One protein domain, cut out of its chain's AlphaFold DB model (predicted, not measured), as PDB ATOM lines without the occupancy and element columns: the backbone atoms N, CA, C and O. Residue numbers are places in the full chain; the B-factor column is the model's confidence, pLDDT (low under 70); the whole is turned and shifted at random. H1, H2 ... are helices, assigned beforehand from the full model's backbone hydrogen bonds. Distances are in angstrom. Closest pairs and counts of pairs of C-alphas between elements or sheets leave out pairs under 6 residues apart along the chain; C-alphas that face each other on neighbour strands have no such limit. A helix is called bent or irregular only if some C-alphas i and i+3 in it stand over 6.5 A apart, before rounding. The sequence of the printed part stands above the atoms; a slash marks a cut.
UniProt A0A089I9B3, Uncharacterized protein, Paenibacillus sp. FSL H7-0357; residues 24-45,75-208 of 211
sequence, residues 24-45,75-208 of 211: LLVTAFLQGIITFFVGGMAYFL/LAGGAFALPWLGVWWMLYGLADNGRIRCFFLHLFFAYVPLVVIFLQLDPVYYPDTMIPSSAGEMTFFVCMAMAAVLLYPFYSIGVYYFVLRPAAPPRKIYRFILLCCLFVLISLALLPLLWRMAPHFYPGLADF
ATOM      1  N   LEU A  24     -43.592  48.798 -38.523       93.00
ATOM      2  CA  LEU A  24     -42.620  49.057 -39.595       93.00
ATOM      3  C   LEU A  24     -41.179  49.082 -39.073       93.00
ATOM      4  O   LEU A  24     -40.306  48.460 -39.677       93.00
ATOM      5  N   LEU A  25     -40.935  49.743 -37.938       93.00
ATOM      6  CA  LEU A  25     -39.614  49.784 -37.304       93.00
ATOM      7  C   LEU A  25     -39.154  48.388 -36.880       93.00
ATOM      8  O   LEU A  25     -38.024  48.002 -37.167       93.00
ATOM      9  N   VAL A  26     -40.044  47.600 -36.273       92.56
ATOM     10  CA  VAL A  26     -39.775  46.197 -35.931       92.56
ATOM     11  C   VAL A  26     -39.480  45.379 -37.189       92.56
ATOM     12  O   VAL A  26     -38.562  44.569 -37.181       92.56
ATOM     13  N   THR A  27     -40.206  45.613 -38.286       92.31
ATOM     14  CA  THR A  27     -39.969  44.927 -39.567       92.31
ATOM     15  C   THR A  27     -38.564  45.220 -40.112       92.31
ATOM     16  O   THR A  27     -37.840  44.295 -40.479       92.31
ATOM     17  N   ALA A  28     -38.152  46.491 -40.118       91.94
ATOM     18  CA  ALA A  28     -36.815  46.900 -40.549       91.94
ATOM     19  C   ALA A  28     -35.714  46.336 -39.634       91.94
ATOM     20  O   ALA A  28     -34.693  45.838 -40.105       91.94
ATOM     21  N   PHE A  29     -35.942  46.360 -38.322       93.00
ATOM     22  CA  PHE A  29     -35.021  45.798 -37.339       93.00
ATOM     23  C   PHE A  29     -34.860  44.278 -37.497       93.00
ATOM     24  O   PHE A  29     -33.740  43.765 -37.513       93.00
ATOM     25  N   LEU A  30     -35.968  43.558 -37.698       92.56
ATOM     26  CA  LEU A  30     -35.960  42.122 -37.970       92.56
ATOM     27  C   LEU A  30     -35.215  41.788 -39.262       92.56
ATOM     28  O   LEU A  30     -34.516  40.780 -39.286       92.56
ATOM     29  N   GLN A  31     -35.292  42.626 -40.305       93.38
ATOM     30  CA  GLN A  31     -34.456  42.439 -41.495       93.38
ATOM     31  C   GLN A  31     -32.973  42.436 -41.135       93.38
ATOM     32  O   GLN A  31     -32.258  41.533 -41.574       93.38
ATOM     33  N   GLY A  32     -32.510  43.406 -40.345       88.81
ATOM     34  CA  GLY A  32     -31.112  43.475 -39.917       88.81
ATOM     35  C   GLY A  32     -30.684  42.205 -39.181       88.81
ATOM     36  O   GLY A  32     -29.701  41.573 -39.562       88.81
ATOM     37  N   ILE A  33     -31.482  41.773 -38.200       90.69
ATOM     38  CA  ILE A  33     -31.230  40.551 -37.423       90.69
ATOM     39  C   ILE A  33     -31.194  39.311 -38.322       90.69
ATOM     40  O   ILE A  33     -30.225  38.556 -38.286       90.69
ATOM     41  N   ILE A  34     -32.231  39.092 -39.135       90.88
ATOM     42  CA  ILE A  34     -32.333  37.910 -40.003       90.88
ATOM     43  C   ILE A  34     -31.144  37.870 -40.963       90.88
ATOM     44  O   ILE A  34     -30.505  36.832 -41.104       90.88
ATOM     45  N   THR A  35     -30.811  39.002 -41.583       88.31
ATOM     46  CA  THR A  35     -29.696  39.088 -42.537       88.31
ATOM     47  C   THR A  35     -28.359  38.813 -41.853       88.31
ATOM     48  O   THR A  35     -27.545  38.079 -42.403       88.31
ATOM     49  N   PHE A  36     -28.152  39.319 -40.633       86.94
ATOM     50  CA  PHE A  36     -26.942  39.063 -39.850       86.94
ATOM     51  C   PHE A  36     -26.774  37.576 -39.508       86.94
ATOM     52  O   PHE A  36     -25.729  36.990 -39.795       86.94
ATOM     53  N   PHE A  37     -27.808  36.933 -38.954       86.69
ATOM     54  CA  PHE A  37     -27.745  35.512 -38.594       86.69
ATOM     55  C   PHE A  37     -27.593  34.605 -39.818       86.69
ATOM     56  O   PHE A  37     -26.789  33.675 -39.800       86.69
ATOM     57  N   VAL A  38     -28.331  34.884 -40.896       85.38
ATOM     58  CA  VAL A  38     -28.230  34.121 -42.146       85.38
ATOM     59  C   VAL A  38     -26.864  34.322 -42.794       85.38
ATOM     60  O   VAL A  38     -26.272  33.346 -43.244       85.38
ATOM     61  N   GLY A  39     -26.336  35.548 -42.803       81.88
ATOM     62  CA  GLY A  39     -24.998  35.853 -43.308       81.88
ATOM     63  C   GLY A  39     -23.908  35.117 -42.528       81.88
ATOM     64  O   GLY A  39     -23.068  34.455 -43.133       81.88
ATOM     65  N   GLY A  40     -23.972  35.140 -41.193       80.88
ATOM     66  CA  GLY A  40     -23.056  34.387 -40.333       80.88
ATOM     67  C   GLY A  40     -23.146  32.874 -40.551       80.88
ATOM     68  O   GLY A  40     -22.125  32.196 -40.658       80.88
ATOM     69  N   MET A  41     -24.360  32.334 -40.696       80.75
ATOM     70  CA  MET A  41     -24.551  30.915 -40.997       80.75
ATOM     71  C   MET A  41     -24.044  30.546 -42.397       80.75
ATOM     72  O   MET A  41     -23.408  29.509 -42.560       80.75
ATOM     73  N   ALA A  42     -24.280  31.389 -43.404       77.62
ATOM     74  CA  ALA A  42     -23.771  31.192 -44.758       77.62
ATOM     75  C   ALA A  42     -22.237  31.199 -44.779       77.62
ATOM     76  O   ALA A  42     -21.635  30.331 -45.407       77.62
ATOM     77  N   TYR A  43     -21.605  32.109 -44.035       75.94
ATOM     78  CA  TYR A  43     -20.154  32.137 -43.859       75.94
ATOM     79  C   TYR A  43     -19.628  30.854 -43.199       75.94
ATOM     80  O   TYR A  43     -18.686  30.240 -43.695       75.94
ATOM     81  N   PHE A  44     -20.289  30.368 -42.143       74.00
ATOM     82  CA  PHE A  44     -19.928  29.099 -41.504       74.00
ATOM     83  C   PHE A  44     -20.075  27.895 -42.454       74.00
ATOM     84  O   PHE A  44     -19.205  27.022 -42.512       74.00
ATOM     85  N   LEU A  45     -21.145  27.865 -43.255       72.12
ATOM     86  CA  LEU A  45     -21.339  26.847 -44.290       72.12
ATOM     87  C   LEU A  45     -20.228  26.895 -45.348       72.12
ATOM     88  O   LEU A  45     -19.826  25.837 -45.837       72.12
ATOM     89  N   LEU A  75     -29.919  25.898 -49.644       88.81
ATOM     90  CA  LEU A  75     -29.958  25.870 -48.179       88.81
ATOM     91  C   LEU A  75     -29.849  27.279 -47.588       88.81
ATOM     92  O   LEU A  75     -30.647  27.631 -46.721       88.81
ATOM     93  N   ALA A  76     -28.923  28.100 -48.089       87.00
ATOM     94  CA  ALA A  76     -28.793  29.493 -47.671       87.00
ATOM     95  C   ALA A  76     -30.052  30.309 -48.017       87.00
ATOM     96  O   ALA A  76     -30.588  31.017 -47.164       87.00
ATOM     97  N   GLY A  77     -30.586  30.147 -49.233       86.69
ATOM     98  CA  GLY A  77     -31.831  30.796 -49.650       86.69
ATOM     99  C   GLY A  77     -33.042  30.368 -48.812       86.69
ATOM    100  O   GLY A  77     -33.846  31.204 -48.405       86.69
ATOM    101  N   GLY A  78     -33.157  29.079 -48.487       88.19
ATOM    102  CA  GLY A  78     -34.208  28.549 -47.617       88.19
ATOM    103  C   GLY A  78     -34.100  29.075 -46.185       88.19
ATOM    104  O   GLY A  78     -35.103  29.493 -45.607       88.19
ATOM    105  N   ALA A  79     -32.884  29.126 -45.641       89.50
ATOM    106  CA  ALA A  79     -32.609  29.707 -44.331       89.50
ATOM    107  C   ALA A  79     -32.941  31.202 -44.254       89.50
ATOM    108  O   ALA A  79     -33.343  31.680 -43.198       89.50
ATOM    109  N   PHE A  80     -32.818  31.928 -45.366       89.56
ATOM    110  CA  PHE A  80     -33.260  33.316 -45.472       89.56
ATOM    111  C   PHE A  80     -34.786  33.447 -45.590       89.56
ATOM    112  O   PHE A  80     -35.402  34.296 -44.944       89.56
ATOM    113  N   ALA A  81     -35.417  32.603 -46.407       90.44
ATOM    114  CA  ALA A  81     -36.839  32.687 -46.724       90.44
ATOM    115  C   ALA A  81     -37.754  32.266 -45.556       90.44
ATOM    116  O   ALA A  81     -38.801  32.878 -45.332       90.44
ATOM    117  N   LEU A  82     -37.372  31.238 -44.790       91.62
ATOM    118  CA  LEU A  82     -38.196  30.672 -43.713       91.62
ATOM    119  C   LEU A  82     -38.489  31.653 -42.560       91.62
ATOM    120  O   LEU A  82     -39.658  31.762 -42.178       91.62
ATOM    121  N   PRO A  83     -37.511  32.405 -42.016       93.12
ATOM    122  CA  PRO A  83     -37.789  33.448 -41.029       93.12
ATOM    123  C   PRO A  83     -38.789  34.482 -41.546       93.12
ATOM    124  O   PRO A  83     -39.724  34.849 -40.836       93.12
ATOM    125  N   TRP A  84     -38.658  34.889 -42.812       93.31
ATOM    126  CA  TRP A  84     -39.570  35.844 -43.436       93.31
ATOM    127  C   TRP A  84     -40.989  35.310 -43.589       93.31
ATOM    128  O   TRP A  84     -41.941  36.041 -43.319       93.31
ATOM    129  N   LEU A  85     -41.161  34.029 -43.923       93.00
ATOM    130  CA  LEU A  85     -42.472  33.381 -43.859       93.00
ATOM    131  C   LEU A  85     -43.092  33.519 -42.461       93.00
ATOM    132  O   LEU A  85     -44.275  33.842 -42.354       93.00
ATOM    133  N   GLY A  86     -42.302  33.287 -41.410       92.25
ATOM    134  CA  GLY A  86     -42.731  33.436 -40.019       92.25
ATOM    135  C   GLY A  86     -43.169  34.864 -39.690       92.25
ATOM    136  O   GLY A  86     -44.255  35.057 -39.142       92.25
ATOM    137  N   VAL A  87     -42.385  35.866 -40.098       93.19
ATOM    138  CA  VAL A  87     -42.712  37.291 -39.911       93.19
ATOM    139  C   VAL A  87     -44.020  37.651 -40.619       93.19
ATOM    140  O   VAL A  87     -44.919  38.225 -40.000       93.19
ATOM    141  N   TRP A  88     -44.177  37.265 -41.887       94.38
ATOM    142  CA  TRP A  88     -45.406  37.528 -42.639       94.38
ATOM    143  C   TRP A  88     -46.614  36.813 -42.041       94.38
ATOM    144  O   TRP A  88     -47.702  37.385 -41.971       94.38
ATOM    145  N   TRP A  89     -46.437  35.580 -41.569       91.94
ATOM    146  CA  TRP A  89     -47.494  34.843 -40.886       91.94
ATOM    147  C   TRP A  89     -47.918  35.535 -39.590       91.94
ATOM    148  O   TRP A  89     -49.115  35.676 -39.345       91.94
ATOM    149  N   MET A  90     -46.963  35.985 -38.776       91.56
ATOM    150  CA  MET A  90     -47.232  36.688 -37.522       91.56
ATOM    151  C   MET A  90     -47.999  37.990 -37.773       91.56
ATOM    152  O   MET A  90     -49.050  38.202 -37.173       91.56
ATOM    153  N   LEU A  91     -47.536  38.822 -38.712       90.81
ATOM    154  CA  LEU A  91     -48.223  40.063 -39.085       90.81
ATOM    155  C   LEU A  91     -49.635  39.806 -39.626       90.81
ATOM    156  O   LEU A  91     -50.546  40.590 -39.377       90.81
ATOM    157  N   TYR A  92     -49.830  38.706 -40.355       89.88
ATOM    158  CA  TYR A  92     -51.149  38.301 -40.830       89.88
ATOM    159  C   TYR A  92     -52.068  37.855 -39.685       89.88
ATOM    160  O   TYR A  92     -53.244  38.205 -39.689       89.88
ATOM    161  N   GLY A  93     -51.550  37.106 -38.708       86.38
ATOM    162  CA  GLY A  93     -52.314  36.644 -37.543       86.38
ATOM    163  C   GLY A  93     -52.700  37.762 -36.573       86.38
ATOM    164  O   GLY A  93     -53.740  37.672 -35.932       86.38
ATOM    165  N   LEU A  94     -51.900  38.828 -36.504       85.69
ATOM    166  CA  LEU A  94     -52.184  40.028 -35.710       85.69
ATOM    167  C   LEU A  94     -53.176  40.989 -36.388       85.69
ATOM    168  O   LEU A  94     -53.544  42.001 -35.798       85.69
ATOM    169  N   ALA A  95     -53.580  40.722 -37.631       84.50
ATOM    170  CA  ALA A  95     -54.485  41.593 -38.362       84.50
ATOM    171  C   ALA A  95     -55.953  41.185 -38.167       84.50
ATOM    172  O   ALA A  95     -56.374  40.142 -38.668       84.50
ATOM    173  N   ASP A  96     -56.754  42.071 -37.570       74.25
ATOM    174  CA  ASP A  96     -58.190  41.856 -37.307       74.25
ATOM    175  C   ASP A  96     -58.994  41.452 -38.557       74.25
ATOM    176  O   ASP A  96     -59.917  40.644 -38.495       74.25
ATOM    177  N   ASN A  97     -58.612  41.976 -39.726       78.19
ATOM    178  CA  ASN A  97     -59.323  41.760 -40.990       78.19
ATOM    179  C   ASN A  97     -58.734  40.618 -41.840       78.19
ATOM    180  O   ASN A  97     -59.053  40.511 -43.028       78.19
ATOM    181  N   GLY A  98     -57.808  39.817 -41.294       77.19
ATOM    182  CA  GLY A  98     -57.098  38.780 -42.052       77.19
ATOM    183  C   GLY A  98     -56.293  39.348 -43.228       77.19
ATOM    184  O   GLY A  98     -56.208  38.732 -44.289       77.19
ATOM    185  N   ARG A  99     -55.765  40.570 -43.083       85.25
ATOM    186  CA  ARG A  99     -54.921  41.255 -44.074       85.25
ATOM    187  C   ARG A  99     -53.912  42.149 -43.371       85.25
ATOM    188  O   ARG A  99     -54.303  43.043 -42.629       85.25
ATOM    189  N   ILE A 100     -52.631  41.978 -43.687       86.50
ATOM    190  CA  ILE A 100     -51.578  42.890 -43.222       86.50
ATOM    191  C   ILE A 100     -51.879  44.298 -43.746       86.50
ATOM    192  O   ILE A 100     -51.927  44.523 -44.961       86.50
ATOM    193  N   ARG A 101     -52.103  45.244 -42.831       86.31
ATOM    194  CA  ARG A 101     -52.323  46.652 -43.164       86.31
ATOM    195  C   ARG A 101     -51.043  47.227 -43.767       86.31
ATOM    196  O   ARG A 101     -49.973  47.045 -43.209       86.31
ATOM    197  N   CYS A 102     -51.156  47.918 -44.902       89.38
ATOM    198  CA  CYS A 102     -50.010  48.529 -45.588       89.38
ATOM    199  C   CYS A 102     -48.863  47.535 -45.874       89.38
ATOM    200  O   CYS A 102     -47.698  47.877 -45.707       89.38
ATOM    201  N   PHE A 103     -49.178  46.316 -46.333       92.38
ATOM    202  CA  PHE A 103     -48.182  45.275 -46.636       92.38
ATOM    203  C   PHE A 103     -46.988  45.778 -47.466       92.38
ATOM    204  O   PHE A 103     -45.846  45.528 -47.100       92.38
ATOM    205  N   PHE A 104     -47.229  46.543 -48.537       93.62
ATOM    206  CA  PHE A 104     -46.150  47.094 -49.368       93.62
ATOM    207  C   PHE A 104     -45.208  48.032 -48.604       93.62
ATOM    208  O   PHE A 104     -44.030  48.109 -48.932       93.62
ATOM    209  N   LEU A 105     -45.702  48.706 -47.565       94.06
ATOM    210  CA  LEU A 105     -44.879  49.549 -46.708       94.06
ATOM    211  C   LEU A 105     -43.993  48.692 -45.797       94.06
ATOM    212  O   LEU A 105     -42.804  48.969 -45.693       94.06
ATOM    213  N   HIS A 106     -44.524  47.607 -45.219       93.56
ATOM    214  CA  HIS A 106     -43.703  46.624 -44.497       93.56
ATOM    215  C   HIS A 106     -42.639  46.006 -45.400       93.56
ATOM    216  O   HIS A 106     -41.481  45.907 -45.005       93.56
ATOM    217  N   LEU A 107     -43.021  45.641 -46.624       95.62
ATOM    218  CA  LEU A 107     -42.097  45.099 -47.610       95.62
ATOM    219  C   LEU A 107     -40.975  46.088 -47.927       95.62
ATOM    220  O   LEU A 107     -39.814  45.701 -47.951       95.62
ATOM    221  N   PHE A 108     -41.308  47.361 -48.127       95.56
ATOM    222  CA  PHE A 108     -40.322  48.405 -48.377       95.56
ATOM    223  C   PHE A 108     -39.384  48.614 -47.179       95.56
ATOM    224  O   PHE A 108     -38.170  48.656 -47.354       95.56
ATOM    225  N   PHE A 109     -39.924  48.676 -45.959       94.25
ATOM    226  CA  PHE A 109     -39.133  48.837 -44.733       94.25
ATOM    227  C   PHE A 109     -38.227  47.643 -44.433       94.25
ATOM    228  O   PHE A 109     -37.184  47.825 -43.816       94.25
ATOM    229  N   ALA A 110     -38.592  46.441 -44.870       94.44
ATOM    230  CA  ALA A 110     -37.695  45.297 -44.845       94.44
ATOM    231  C   ALA A 110     -36.673  45.338 -45.990       94.44
ATOM    232  O   ALA A 110     -35.503  45.026 -45.808       94.44
ATOM    233  N   TYR A 111     -37.087  45.761 -47.180       95.25
ATOM    234  CA  TYR A 111     -36.222  45.758 -48.351       95.25
ATOM    235  C   TYR A 111     -35.100  46.798 -48.268       95.25
ATOM    236  O   TYR A 111     -33.974  46.511 -48.660       95.25
ATOM    237  N   VAL A 112     -35.368  47.987 -47.720       94.12
ATOM    238  CA  VAL A 112     -34.368  49.063 -47.621       94.12
ATOM    239  C   VAL A 112     -33.127  48.630 -46.826       94.12
ATOM    240  O   VAL A 112     -32.038  48.717 -47.390       94.12
ATOM    241  N   PRO A 113     -33.226  48.108 -45.586       92.06
ATOM    242  CA  PRO A 113     -32.059  47.605 -44.867       92.06
ATOM    243  C   PRO A 113     -31.330  46.488 -45.616       92.06
ATOM    244  O   PRO A 113     -30.106  46.471 -45.617       92.06
ATOM    245  N   LEU A 114     -32.056  45.587 -46.290       93.25
ATOM    246  CA  LEU A 114     -31.441  44.521 -47.087       93.25
ATOM    247  C   LEU A 114     -30.574  45.089 -48.219       93.25
ATOM    248  O   LEU A 114     -29.437  44.659 -48.393       93.25
ATOM    249  N   VAL A 115     -31.094  46.070 -48.961       93.38
ATOM    250  CA  VAL A 115     -30.357  46.746 -50.038       93.38
ATOM    251  C   VAL A 115     -29.176  47.533 -49.479       93.38
ATOM    252  O   VAL A 115     -28.092  47.464 -50.043       93.38
ATOM    253  N   VAL A 116     -29.349  48.247 -48.363       91.56
ATOM    254  CA  VAL A 116     -28.257  48.995 -47.718       91.56
ATOM    255  C   VAL A 116     -27.126  48.054 -47.300       91.56
ATOM    256  O   VAL A 116     -25.976  48.326 -47.624       91.56
ATOM    257  N   ILE A 117     -27.445  46.927 -46.657       88.38
ATOM    258  CA  ILE A 117     -26.454  45.910 -46.272       88.38
ATOM    259  C   ILE A 117     -25.759  45.338 -47.514       88.38
ATOM    260  O   ILE A 117     -24.543  45.177 -47.517       88.38
ATOM    261  N   PHE A 118     -26.508  45.061 -48.583       89.06
ATOM    262  CA  PHE A 118     -25.944  44.573 -49.843       89.06
ATOM    263  C   PHE A 118     -24.985  45.581 -50.497       89.06
ATOM    264  O   PHE A 118     -23.915  45.196 -50.961       89.06
ATOM    265  N   LEU A 119     -25.330  46.869 -50.502       88.19
ATOM    266  CA  LEU A 119     -24.467  47.926 -51.040       88.19
ATOM    267  C   LEU A 119     -23.204  48.149 -50.199       88.19
ATOM    268  O   LEU A 119     -22.210  48.641 -50.719       88.19
ATOM    269  N   GLN A 120     -23.239  47.795 -48.914       86.62
ATOM    270  CA  GLN A 120     -22.089  47.855 -48.006       86.62
ATOM    271  C   GLN A 120     -21.196  46.611 -48.072       86.62
ATOM    272  O   GLN A 120     -20.159  46.565 -47.412       86.62
ATOM    273  N   LEU A 121     -21.596  45.587 -48.825       82.31
ATOM    274  CA  LEU A 121     -20.829  44.361 -48.977       82.31
ATOM    275  C   LEU A 121     -19.610  44.658 -49.856       82.31
ATOM    276  O   LEU A 121     -19.733  44.695 -51.070       82.31
ATOM    277  N   ASP A 122     -18.447  44.876 -49.252       78.56
ATOM    278  CA  ASP A 122     -17.200  45.138 -49.977       78.56
ATOM    279  C   ASP A 122     -16.252  43.933 -49.842       78.56
ATOM    280  O   ASP A 122     -15.632  43.746 -48.786       78.56
ATOM    281  N   PRO A 123     -16.186  43.038 -50.846       74.88
ATOM    282  CA  PRO A 123     -15.275  41.908 -50.805       74.88
ATOM    283  C   PRO A 123     -13.841  42.411 -51.016       74.88
ATOM    284  O   PRO A 123     -13.394  42.590 -52.145       74.88
ATOM    285  N   VAL A 124     -13.115  42.602 -49.912       75.56
ATOM    286  CA  VAL A 124     -11.690  42.963 -49.899       75.56
ATOM    287  C   VAL A 124     -10.857  41.747 -49.508       75.56
ATOM    288  O   VAL A 124     -11.172  41.049 -48.539       75.56
ATOM    289  N   TYR A 125      -9.795  41.480 -50.265       68.50
ATOM    290  CA  TYR A 125      -8.871  40.396 -49.958       68.50
ATOM    291  C   TYR A 125      -7.906  40.810 -48.839       68.50
ATOM    292  O   TYR A 125      -7.142  41.761 -48.983       68.50
ATOM    293  N   TYR A 126      -7.932  40.070 -47.727       73.44
ATOM    294  CA  TYR A 126      -7.021  40.253 -46.594       73.44
ATOM    295  C   TYR A 126      -6.048  39.065 -46.514       73.44
ATOM    296  O   TYR A 126      -6.400  38.033 -45.927       73.44
ATOM    297  N   PRO A 127      -4.839  39.175 -47.095       65.69
ATOM    298  CA  PRO A 127      -3.874  38.071 -47.149       65.69
ATOM    299  C   PRO A 127      -3.375  37.631 -45.765       65.69
ATOM    300  O   PRO A 127      -2.991  36.480 -45.599       65.69
ATOM    301  N   ASP A 128      -3.441  38.514 -44.765       71.00
ATOM    302  CA  ASP A 128      -2.958  38.254 -43.402       71.00
ATOM    303  C   ASP A 128      -3.933  37.415 -42.549       71.00
ATOM    304  O   ASP A 128      -3.699  37.169 -41.364       71.00
ATOM    305  N   THR A 129      -5.061  36.983 -43.122       71.50
ATOM    306  CA  THR A 129      -6.031  36.133 -42.423       71.50
ATOM    307  C   THR A 129      -5.554  34.680 -42.338       71.50
ATOM    308  O   THR A 129      -4.973  34.137 -43.272       71.50
ATOM    309  N   MET A 130      -5.837  34.017 -41.207       66.25
ATOM    310  CA  MET A 130      -5.388  32.638 -40.935       66.25
ATOM    311  C   MET A 130      -5.900  31.608 -41.962       66.25
ATOM    312  O   MET A 130      -5.273  30.570 -42.153       66.25
ATOM    313  N   ILE A 131      -7.032  31.886 -42.618       67.88
ATOM    314  CA  ILE A 131      -7.564  31.104 -43.738       67.88
ATOM    315  C   ILE A 131      -7.968  32.105 -44.829       67.88
ATOM    316  O   ILE A 131      -8.994  32.773 -44.668       67.88
ATOM    317  N   PRO A 132      -7.188  32.241 -45.916       70.56
ATOM    318  CA  PRO A 132      -7.542  33.149 -46.995       70.56
ATOM    319  C   PRO A 132      -8.806  32.647 -47.700       70.56
ATOM    320  O   PRO A 132      -8.993  31.446 -47.888       70.56
ATOM    321  N   SER A 133      -9.682  33.568 -48.100       75.81
ATOM    322  CA  SER A 133     -10.850  33.235 -48.924       75.81
ATOM    323  C   SER A 133     -10.452  33.129 -50.397       75.81
ATOM    324  O   SER A 133      -9.623  33.905 -50.874       75.81
ATOM    325  N   SER A 134     -11.050  32.192 -51.130       80.31
ATOM    326  CA  SER A 134     -10.881  32.089 -52.585       80.31
ATOM    327  C   SER A 134     -11.795  33.051 -53.339       80.31
ATOM    328  O   SER A 134     -12.876  33.422 -52.871       80.31
ATOM    329  N   ALA A 135     -11.422  33.362 -54.582       80.62
ATOM    330  CA  ALA A 135     -12.284  34.100 -55.504       80.62
ATOM    331  C   ALA A 135     -13.643  33.402 -55.706       80.62
ATOM    332  O   ALA A 135     -14.676  34.065 -55.804       80.62
ATOM    333  N   GLY A 136     -13.666  32.063 -55.726       80.44
ATOM    334  CA  GLY A 136     -14.892  31.275 -55.873       80.44
ATOM    335  C   GLY A 136     -15.833  31.392 -54.671       80.44
ATOM    336  O   GLY A 136     -17.032  31.591 -54.861       80.44
ATOM    337  N   GLU A 137     -15.302  31.326 -53.447       83.81
ATOM    338  CA  GLU A 137     -16.083  31.501 -52.211       83.81
ATOM    339  C   GLU A 137     -16.722  32.883 -52.144       83.81
ATOM    340  O   GLU A 137     -17.927  32.998 -51.908       83.81
ATOM    341  N   MET A 138     -15.937  33.926 -52.408       85.00
ATOM    342  CA  MET A 138     -16.427  35.302 -52.346       85.00
ATOM    343  C   MET A 138     -17.423  35.599 -53.462       85.00
ATOM    344  O   MET A 138     -18.465  36.203 -53.208       85.00
ATOM    345  N   THR A 139     -17.178  35.096 -54.676       86.62
ATOM    346  CA  THR A 139     -18.141  35.209 -55.781       86.62
ATOM    347  C   THR A 139     -19.454  34.516 -55.429       86.62
ATOM    348  O   THR A 139     -20.528  35.082 -55.640       86.62
ATOM    349  N   PHE A 140     -19.399  33.319 -54.841       87.69
ATOM    350  CA  PHE A 140     -20.592  32.598 -54.406       87.69
ATOM    351  C   PHE A 140     -21.349  33.342 -53.298       87.69
ATOM    352  O   PHE A 140     -22.576  33.443 -53.358       87.69
ATOM    353  N   PHE A 141     -20.637  33.904 -52.318       87.44
ATOM    354  CA  PHE A 141     -21.221  34.722 -51.255       87.44
ATOM    355  C   PHE A 141     -21.953  35.950 -51.809       87.44
ATOM    356  O   PHE A 141     -23.123  36.174 -51.489       87.44
ATOM    357  N   VAL A 142     -21.311  36.682 -52.719       89.12
ATOM    358  CA  VAL A 142     -21.920  37.814 -53.427       89.12
ATOM    359  C   VAL A 142     -23.151  37.365 -54.218       89.12
ATOM    360  O   VAL A 142     -24.194  38.008 -54.138       89.12
ATOM    361  N   CYS A 143     -23.091  36.227 -54.919       90.31
ATOM    362  CA  CYS A 143     -24.243  35.683 -55.645       90.31
ATOM    363  C   CYS A 143     -25.429  35.378 -54.721       90.31
ATOM    364  O   CYS A 143     -26.571  35.653 -55.089       90.31
ATOM    365  N   MET A 144     -25.186  34.833 -53.525       90.56
ATOM    366  CA  MET A 144     -26.240  34.615 -52.526       90.56
ATOM    367  C   MET A 144     -26.882  35.935 -52.097       90.56
ATOM    368  O   MET A 144     -28.109  36.025 -52.046       90.56
ATOM    369  N   ALA A 145     -26.075  36.968 -51.849       90.31
ATOM    370  CA  ALA A 145     -26.571  38.286 -51.473       90.31
ATOM    371  C   ALA A 145     -27.387  38.938 -52.606       90.31
ATOM    372  O   ALA A 145     -28.509  39.391 -52.376       90.31
ATOM    373  N   MET A 146     -26.887  38.898 -53.847       92.50
ATOM    374  CA  MET A 146     -27.604  39.384 -55.032       92.50
ATOM    375  C   MET A 146     -28.942  38.661 -55.220       92.50
ATOM    376  O   MET A 146     -29.966  39.298 -55.467       92.50
ATOM    377  N   ALA A 147     -28.959  37.333 -55.079       93.50
ATOM    378  CA  ALA A 147     -30.179  36.544 -55.192       93.50
ATOM    379  C   ALA A 147     -31.187  36.890 -54.093       93.50
ATOM    380  O   ALA A 147     -32.375  37.021 -54.386       93.50
ATOM    381  N   ALA A 148     -30.728  37.083 -52.853       92.25
ATOM    382  CA  ALA A 148     -31.587  37.497 -51.750       92.25
ATOM    383  C   ALA A 148     -32.256  38.844 -52.050       92.25
ATOM    384  O   ALA A 148     -33.478  38.940 -51.965       92.25
ATOM    385  N   VAL A 149     -31.490  39.851 -52.482       93.75
ATOM    386  CA  VAL A 149     -32.020  41.173 -52.855       93.75
ATOM    387  C   VAL A 149     -33.031  41.059 -53.998       93.75
ATOM    388  O   VAL A 149     -34.141  41.575 -53.895       93.75
ATOM    389  N   LEU A 150     -32.692  40.341 -55.072       95.00
ATOM    390  CA  LEU A 150     -33.553  40.238 -56.252       95.00
ATOM    391  C   LEU A 150     -34.850  39.475 -55.976       95.00
ATOM    392  O   LEU A 150     -35.908  39.873 -56.455       95.00
ATOM    393  N   LEU A 151     -34.784  38.375 -55.225       95.12
ATOM    394  CA  LEU A 151     -35.912  37.462 -55.046       95.12
ATOM    395  C   LEU A 151     -36.805  37.833 -53.862       95.12
ATOM    396  O   LEU A 151     -37.998  37.532 -53.899       95.12
ATOM    397  N   TYR A 152     -36.272  38.504 -52.840       94.75
ATOM    398  CA  TYR A 152     -37.011  38.879 -51.635       94.75
ATOM    399  C   TYR A 152     -38.360  39.585 -51.879       94.75
ATOM    400  O   TYR A 152     -39.359  39.147 -51.288       94.75
ATOM    401  N   PRO A 153     -38.462  40.634 -52.727       95.81
ATOM    402  CA  PRO A 153     -39.735  41.318 -52.940       95.81
ATOM    403  C   PRO A 153     -40.783  40.391 -53.559       95.81
ATOM    404  O   PRO A 153     -41.914  40.318 -53.074       95.81
ATOM    405  N   PHE A 154     -40.399  39.618 -54.576       96.50
ATOM    406  CA  PHE A 154     -41.297  38.676 -55.246       96.50
ATOM    407  C   PHE A 154     -41.701  37.526 -54.329       96.50
ATOM    408  O   PHE A 154     -42.866  37.124 -54.322       96.50
ATOM    409  N   TYR A 155     -40.763  37.021 -53.525       95.62
ATOM    410  CA  TYR A 155     -41.025  35.976 -52.545       95.62
ATOM    411  C   TYR A 155     -42.069  36.444 -51.534       95.62
ATOM    412  O   TYR A 155     -43.076  35.771 -51.326       95.62
ATOM    413  N   SER A 156     -41.877  37.632 -50.963       95.69
ATOM    414  CA  SER A 156     -42.775  38.192 -49.954       95.69
ATOM    415  C   SER A 156     -44.171  38.471 -50.514       95.69
ATOM    416  O   SER A 156     -45.170  38.143 -49.872       95.69
ATOM    417  N   ILE A 157     -44.265  38.997 -51.740       95.62
ATOM    418  CA  ILE A 157     -45.541  39.174 -52.457       95.62
ATOM    419  C   ILE A 157     -46.219  37.815 -52.683       95.62
ATOM    420  O   ILE A 157     -47.414  37.672 -52.415       95.62
ATOM    421  N   GLY A 158     -45.466  36.806 -53.127       94.56
ATOM    422  CA  GLY A 158     -45.959  35.441 -53.305       94.56
ATOM    423  C   GLY A 158     -46.476  34.844 -51.997       94.56
ATOM    424  O   GLY A 158     -47.587  34.321 -51.947       94.56
ATOM    425  N   VAL A 159     -45.740  34.987 -50.897       94.69
ATOM    426  CA  VAL A 159     -46.198  34.545 -49.574       94.69
ATOM    427  C   VAL A 159     -47.511  35.232 -49.205       94.69
ATOM    428  O   VAL A 159     -48.470  34.553 -48.840       94.69
ATOM    429  N   TYR A 160     -47.603  36.551 -49.349       93.75
ATOM    430  CA  TYR A 160     -48.791  37.300 -48.950       93.75
ATOM    431  C   TYR A 160     -50.033  36.959 -49.790       93.75
ATOM    432  O   TYR A 160     -51.073  36.591 -49.239       93.75
ATOM    433  N   TYR A 161     -49.935  37.025 -51.119       91.75
ATOM    434  CA  TYR A 161     -51.090  36.853 -52.008       91.75
ATOM    435  C   TYR A 161     -51.416  35.401 -52.342       91.75
ATOM    436  O   TYR A 161     -52.575  35.088 -52.625       91.75
ATOM    437  N   PHE A 162     -50.423  34.512 -52.336       92.25
ATOM    438  CA  PHE A 162     -50.620  33.113 -52.692       92.25
ATOM    439  C   PHE A 162     -50.702  32.225 -51.452       92.25
ATOM    440  O   PHE A 162     -51.684  31.500 -51.299       92.25
ATOM    441  N   VAL A 163     -49.746  32.305 -50.522       91.25
ATOM    442  CA  VAL A 163     -49.684  31.390 -49.362       91.25
ATOM    443  C   VAL A 163     -50.641  31.805 -48.241       91.25
ATOM    444  O   VAL A 163     -51.365  30.965 -47.707       91.25
ATOM    445  N   LEU A 164     -50.684  33.088 -47.883       89.31
ATOM    446  CA  LEU A 164     -51.497  33.594 -46.771       89.31
ATOM    447  C   LEU A 164     -52.957  33.865 -47.154       89.31
ATOM    448  O   LEU A 164     -53.769  34.142 -46.278       89.31
ATOM    449  N   ARG A 165     -53.327  33.716 -48.433       85.38
ATOM    450  CA  ARG A 165     -54.699  33.953 -48.896       85.38
ATOM    451  C   ARG A 165     -55.712  33.074 -48.140       85.38
ATOM    452  O   ARG A 165     -55.557  31.839 -48.160       85.38
ATOM    453  N   PRO A 166     -56.746  33.671 -47.517       78.00
ATOM    454  CA  PRO A 166     -57.762  32.927 -46.785       78.00
ATOM    455  C   PRO A 166     -58.617  32.089 -47.742       78.00
ATOM    456  O   PRO A 166     -58.904  32.517 -48.858       78.00
ATOM    457  N   ALA A 167     -58.995  30.885 -47.300       74.81
ATOM    458  CA  ALA A 167     -59.936  29.977 -47.973       74.81
ATOM    459  C   ALA A 167     -59.625  29.586 -49.440       74.81
ATOM    460  O   ALA A 167     -60.482  29.032 -50.120       74.81
ATOM    461  N   ALA A 168     -58.405  29.817 -49.937       78.38
ATOM    462  CA  ALA A 168     -58.018  29.384 -51.278       78.38
ATOM    463  C   ALA A 168     -57.592  27.900 -51.282       78.38
ATOM    464  O   ALA A 168     -56.718  27.533 -50.483       78.38
ATOM    465  N   PRO A 169     -58.150  27.054 -52.171       75.25
ATOM    466  CA  PRO A 169     -57.554  25.764 -52.498       75.25
ATOM    467  C   PRO A 169     -56.284  25.977 -53.349       75.25
ATOM    468  O   PRO A 169     -56.222  26.946 -54.109       75.25
ATOM    469  N   PRO A 170     -55.265  25.102 -53.268       83.88
ATOM    470  CA  PRO A 170     -55.112  23.962 -52.358       83.88
ATOM    471  C   PRO A 170     -54.720  24.382 -50.922       83.88
ATOM    472  O   PRO A 170     -54.533  25.566 -50.629       83.88
ATOM    473  N   ARG A 171     -54.584  23.415 -49.994       86.94
ATOM    474  CA  ARG A 171     -54.174  23.694 -48.596       86.94
ATOM    475  C   ARG A 171     -52.894  24.537 -48.550       86.94
ATOM    476  O   ARG A 171     -52.024  24.422 -49.411       86.94
ATOM    477  N   LYS A 172     -52.761  25.347 -47.497       85.50
ATOM    478  CA  LYS A 172     -51.659  26.305 -47.308       85.50
ATOM    479  C   LYS A 172     -50.267  25.683 -47.479       85.50
ATOM    480  O   LYS A 172     -49.411  26.287 -48.111       85.50
ATOM    481  N   ILE A 173     -50.080  24.457 -46.981       88.19
ATOM    482  CA  ILE A 173     -48.829  23.696 -47.115       88.19
ATOM    483  C   ILE A 173     -48.479  23.454 -48.589       88.19
ATOM    484  O   ILE A 173     -47.355  23.716 -48.992       88.19
ATOM    485  N   TYR A 174     -49.436  23.030 -49.420       91.56
ATOM    486  CA  TYR A 174     -49.180  22.795 -50.845       91.56
ATOM    487  C   TYR A 174     -48.868  24.088 -51.596       91.56
ATOM    488  O   TYR A 174     -47.978  24.105 -52.439       91.56
ATOM    489  N   ARG A 175     -49.552  25.189 -51.259       90.81
ATOM    490  CA  ARG A 175     -49.246  26.514 -51.821       90.81
ATOM    491  C   ARG A 175     -47.831  26.957 -51.456       90.81
ATOM    492  O   ARG A 175     -47.112  27.473 -52.303       90.81
ATOM    493  N   PHE A 176     -47.415  26.714 -50.217       90.94
ATOM    494  CA  PHE A 176     -46.055  27.000 -49.779       90.94
ATOM    495  C   PHE A 176     -45.017  26.144 -50.514       90.94
ATOM    496  O   PHE A 176     -44.065  26.696 -51.055       90.94
ATOM    497  N   ILE A 177     -45.227  24.827 -50.607       92.31
ATOM    498  CA  ILE A 177     -44.327  23.925 -51.341       92.31
ATOM    499  C   ILE A 177     -44.207  24.363 -52.803       92.31
ATOM    500  O   ILE A 177     -43.096  24.470 -53.311       92.31
ATOM    501  N   LEU A 178     -45.326  24.681 -53.461       93.94
ATOM    502  CA  LEU A 178     -45.323  25.149 -54.847       93.94
ATOM    503  C   LEU A 178     -44.515  26.443 -55.010       93.94
ATOM    504  O   LEU A 178     -43.709  26.547 -55.934       93.94
ATOM    505  N   LEU A 179     -44.699  27.408 -54.103       94.00
ATOM    506  CA  LEU A 179     -43.926  28.650 -54.105       94.00
ATOM    507  C   LEU A 179     -42.430  28.360 -53.926       94.00
ATOM    508  O   LEU A 179     -41.615  28.883 -54.680       94.00
ATOM    509  N   CYS A 180     -42.063  27.487 -52.987       92.88
ATOM    510  CA  CYS A 180     -40.678  27.078 -52.779       92.88
ATOM    511  C   CYS A 180     -40.084  26.410 -54.021       92.88
ATOM    512  O   CYS A 180     -39.000  26.794 -54.439       92.88
ATOM    513  N   CYS A 181     -40.791  25.471 -54.657       93.31
ATOM    514  CA  CYS A 181     -40.331  24.832 -55.892       93.31
ATOM    515  C   CYS A 181     -40.093  25.857 -57.008       93.31
ATOM    516  O   CYS A 181     -39.067  25.801 -57.683       93.31
ATOM    517  N   LEU A 182     -40.999  26.824 -57.170       95.25
ATOM    518  CA  LEU A 182     -40.854  27.893 -58.155       95.25
ATOM    519  C   LEU A 182     -39.616  28.755 -57.873       95.25
ATOM    520  O   LEU A 182     -38.814  28.989 -58.774       95.25
ATOM    521  N   PHE A 183     -39.410  29.170 -56.622       93.56
ATOM    522  CA  PHE A 183     -38.235  29.960 -56.249       93.56
ATOM    523  C   PHE A 183     -36.933  29.166 -56.337       93.56
ATOM    524  O   PHE A 183     -35.921  29.740 -56.722       93.56
ATOM    525  N   VAL A 184     -36.944  27.862 -56.052       92.69
ATOM    526  CA  VAL A 184     -35.791  26.969 -56.254       92.69
ATOM    527  C   VAL A 184     -35.390  26.954 -57.727       92.69
ATOM    528  O   VAL A 184     -34.226  27.189 -58.039       92.69
ATOM    529  N   LEU A 185     -36.345  26.743 -58.638       94.06
ATOM    530  CA  LEU A 185     -36.076  26.717 -60.078       94.06
ATOM    531  C   LEU A 185     -35.530  28.058 -60.578       94.06
ATOM    532  O   LEU A 185     -34.520  28.081 -61.281       94.06
ATOM    533  N   ILE A 186     -36.153  29.170 -60.171       94.12
ATOM    534  CA  ILE A 186     -35.678  30.514 -60.521       94.12
ATOM    535  C   ILE A 186     -34.267  30.733 -59.978       94.12
ATOM    536  O   ILE A 186     -33.396  31.153 -60.727       94.12
ATOM    537  N   SER A 187     -34.017  30.406 -58.710       91.00
ATOM    538  CA  SER A 187     -32.717  30.590 -58.056       91.00
ATOM    539  C   SER A 187     -31.607  29.814 -58.767       91.00
ATOM    540  O   SER A 187     -30.540  30.367 -59.024       91.00
ATOM    541  N   LEU A 188     -31.863  28.558 -59.142       91.44
ATOM    542  CA  LEU A 188     -30.902  27.736 -59.881       91.44
ATOM    543  C   LEU A 188     -30.609  28.295 -61.277       91.44
ATOM    544  O   LEU A 188     -29.457  28.285 -61.703       91.44
ATOM    545  N   ALA A 189     -31.625  28.811 -61.973       91.06
ATOM    546  CA  ALA A 189     -31.445  29.468 -63.266       91.06
ATOM    547  C   ALA A 189     -30.710  30.817 -63.142       91.06
ATOM    548  O   ALA A 189     -29.942  31.189 -64.028       91.06
ATOM    549  N   LEU A 190     -30.921  31.536 -62.036       91.38
ATOM    550  CA  LEU A 190     -30.317  32.839 -61.766       91.38
ATOM    551  C   LEU A 190     -28.832  32.721 -61.399       91.38
ATOM    552  O   LEU A 190     -28.042  33.573 -61.790       91.38
ATOM    553  N   LEU A 191     -28.443  31.673 -60.668       88.56
ATOM    554  CA  LEU A 191     -27.083  31.484 -60.157       88.56
ATOM    555  C   LEU A 191     -25.980  31.655 -61.228       88.56
ATOM    556  O   LEU A 191     -25.082  32.462 -60.996       88.56
ATOM    557  N   PRO A 192     -26.020  30.994 -62.406       87.25
ATOM    558  CA  PRO A 192     -24.993  31.195 -63.432       87.25
ATOM    559  C   PRO A 192     -24.958  32.621 -63.993       87.25
ATOM    560  O   PRO A 192     -23.891  33.108 -64.371       87.25
ATOM    561  N   LEU A 193     -26.107  33.298 -64.056       89.44
ATOM    562  CA  LEU A 193     -26.201  34.684 -64.509       89.44
ATOM    563  C   LEU A 193     -25.590  35.639 -63.474       89.44
ATOM    564  O   LEU A 193     -24.763  36.478 -63.827       89.44
ATOM    565  N   LEU A 194     -25.929  35.464 -62.194       90.88
ATOM    566  CA  LEU A 194     -25.347  36.233 -61.093       90.88
ATOM    567  C   LEU A 194     -23.839  36.024 -60.987       90.88
ATOM    568  O   LEU A 194     -23.108  36.995 -60.834       90.88
ATOM    569  N   TRP A 195     -23.369  34.790 -61.167       88.81
ATOM    570  CA  TRP A 195     -21.945  34.465 -61.130       88.81
ATOM    571  C   TRP A 195     -21.135  35.251 -62.162       88.81
ATOM    572  O   TRP A 195     -20.037  35.716 -61.875       88.81
ATOM    573  N   ARG A 196     -21.683  35.443 -63.367       86.50
ATOM    574  CA  ARG A 196     -21.037  36.238 -64.425       86.50
ATOM    575  C   ARG A 196     -21.099  37.741 -64.154       86.50
ATOM    576  O   ARG A 196     -20.192  38.468 -64.550       86.50
ATOM    577  N   MET A 197     -22.164  38.210 -63.505       87.62
ATOM    578  CA  MET A 197     -22.341  39.629 -63.188       87.62
ATOM    579  C   MET A 197     -21.579  40.068 -61.937       87.62
ATOM    580  O   MET A 197     -21.185  41.227 -61.867       87.62
ATOM    581  N   ALA A 198     -21.333  39.177 -60.976       86.25
ATOM    582  CA  ALA A 198     -20.701  39.516 -59.702       86.25
ATOM    583  C   ALA A 198     -19.374  40.297 -59.850       86.25
ATOM    584  O   ALA A 198     -19.263  41.343 -59.212       86.25
ATOM    585  N   PRO A 199     -18.429  39.926 -60.743       83.19
ATOM    586  CA  PRO A 199     -17.195  40.696 -60.942       83.19
ATOM    587  C   PRO A 199     -17.404  42.105 -61.517       83.19
ATOM    588  O   PRO A 199     -16.552  42.968 -61.344       83.19
ATOM    589  N   HIS A 200     -18.524  42.355 -62.207       84.88
ATOM    590  CA  HIS A 200     -18.836  43.680 -62.758       84.88
ATOM    591  C   HIS A 200     -19.339  44.638 -61.675       84.88
ATOM    592  O   HIS A 200     -19.084  45.835 -61.749       84.88
ATOM    593  N   PHE A 201     -20.059  44.112 -60.679       81.88
ATOM    594  CA  PHE A 201     -20.540  44.893 -59.538       81.88
ATOM    595  C   PHE A 201     -19.492  45.017 -58.429       81.88
ATOM    596  O   PHE A 201     -19.467  46.027 -57.734       81.88
ATOM    597  N   TYR A 202     -18.620  44.017 -58.292       83.62
ATOM    598  CA  TYR A 202     -17.594  43.947 -57.257       83.62
ATOM    599  C   TYR A 202     -16.232  43.617 -57.882       83.62
ATOM    600  O   TYR A 202     -15.817  42.454 -57.878       83.62
ATOM    601  N   PRO A 203     -15.520  44.621 -58.431       81.44
ATOM    602  CA  PRO A 203     -14.239  44.401 -59.098       81.44
ATOM    603  C   PRO A 203     -13.157  43.860 -58.153       81.44
ATOM    604  O   PRO A 203     -12.294  43.118 -58.612       81.44
ATOM    605  N   GLY A 204     -13.252  44.131 -56.843       78.50
ATOM    606  CA  GLY A 204     -12.345  43.585 -55.821       78.50
ATOM    607  C   GLY A 204     -12.314  42.052 -55.763       78.50
ATOM    608  O   GLY A 204     -11.350  41.471 -55.278       78.50
ATOM    609  N   LEU A 205     -13.307  41.362 -56.344       78.69
ATOM    610  CA  LEU A 205     -13.273  39.906 -56.522       78.69
ATOM    611  C   LEU A 205     -12.101  39.429 -57.398       78.69
ATOM    612  O   LEU A 205     -11.689  38.277 -57.270       78.69
ATOM    613  N   ALA A 206     -11.571  40.283 -58.281       76.44
ATOM    614  CA  ALA A 206     -10.429  39.956 -59.134       76.44
ATOM    615  C   ALA A 206      -9.109  39.837 -58.354       76.44
ATOM    616  O   ALA A 206      -8.199  39.148 -58.816       76.44
ATOM    617  N   ASP A 207      -9.026  40.462 -57.177       77.69
ATOM    618  CA  ASP A 207      -7.823  40.478 -56.340       77.69
ATOM    619  C   ASP A 207      -7.686  39.207 -55.485       77.69
ATOM    620  O   ASP A 207      -6.637  38.956 -54.890       77.69
ATOM    621  N   PHE A 208      -8.733  38.378 -55.425       76.44
ATOM    622  CA  PHE A 208      -8.719  37.137 -54.659       76.44
ATOM    623  C   PHE A 208      -7.956  36.019 -55.385       76.44
ATOM    624  O   PHE A 208      -8.051  35.871 -56.610       76.44
TER     625      PHE A 208
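What this domain is: This is residues 24 to 45 and 75 to 208 of the 211 residues of an uncharacterized protein of Paenibacillus sp. FSL H7-0357 (UniProt A0A089I9B3). Bent H4 is the core of an elongated helix body, with H5 on one side, H1, H2 and H3 on the other, and H6 at one end. H1, H2, H3 and H4a form an up-and-down bundle, each reversing the one before. The all-helix printed part has 156 residues, six named helices, H1 to H6 in order, and is compact: radius of gyration of the C-alphas 17.2 A, spans 56 by 32 by 25 A.

How they stand to each other: H5, residues 172 to 201, is only just irregular: C-alphas 196 and 199 are 6.8 A apart. H4, residues 135 to 163, one helix by its hydrogen bonds, is bent, with C-alphas 150 and 153 7.1 A apart, into H4a, to 150, and H4b, from 153. H4b and H5 form a hairpin, closest C-alphas Val 163 and Arg 175, 5.5 A. In H4a and H4b every O i to N i+4 pair is within hydrogen-bond range; in H5 22 of 26 are.

Where its parts are: H5 measures 38.3 A, from C-alpha 172 (-51.659, 26.305, -47.308) to C-alpha 201 (-20.540, 44.893, -59.538).

The domain as a whole: Residues 46 to 74 are cut out, a C-alpha gap of 9.5 A. Residues 120 to 134 make a long link; pLDDT is under 70 at 125, 127, 130 and 131.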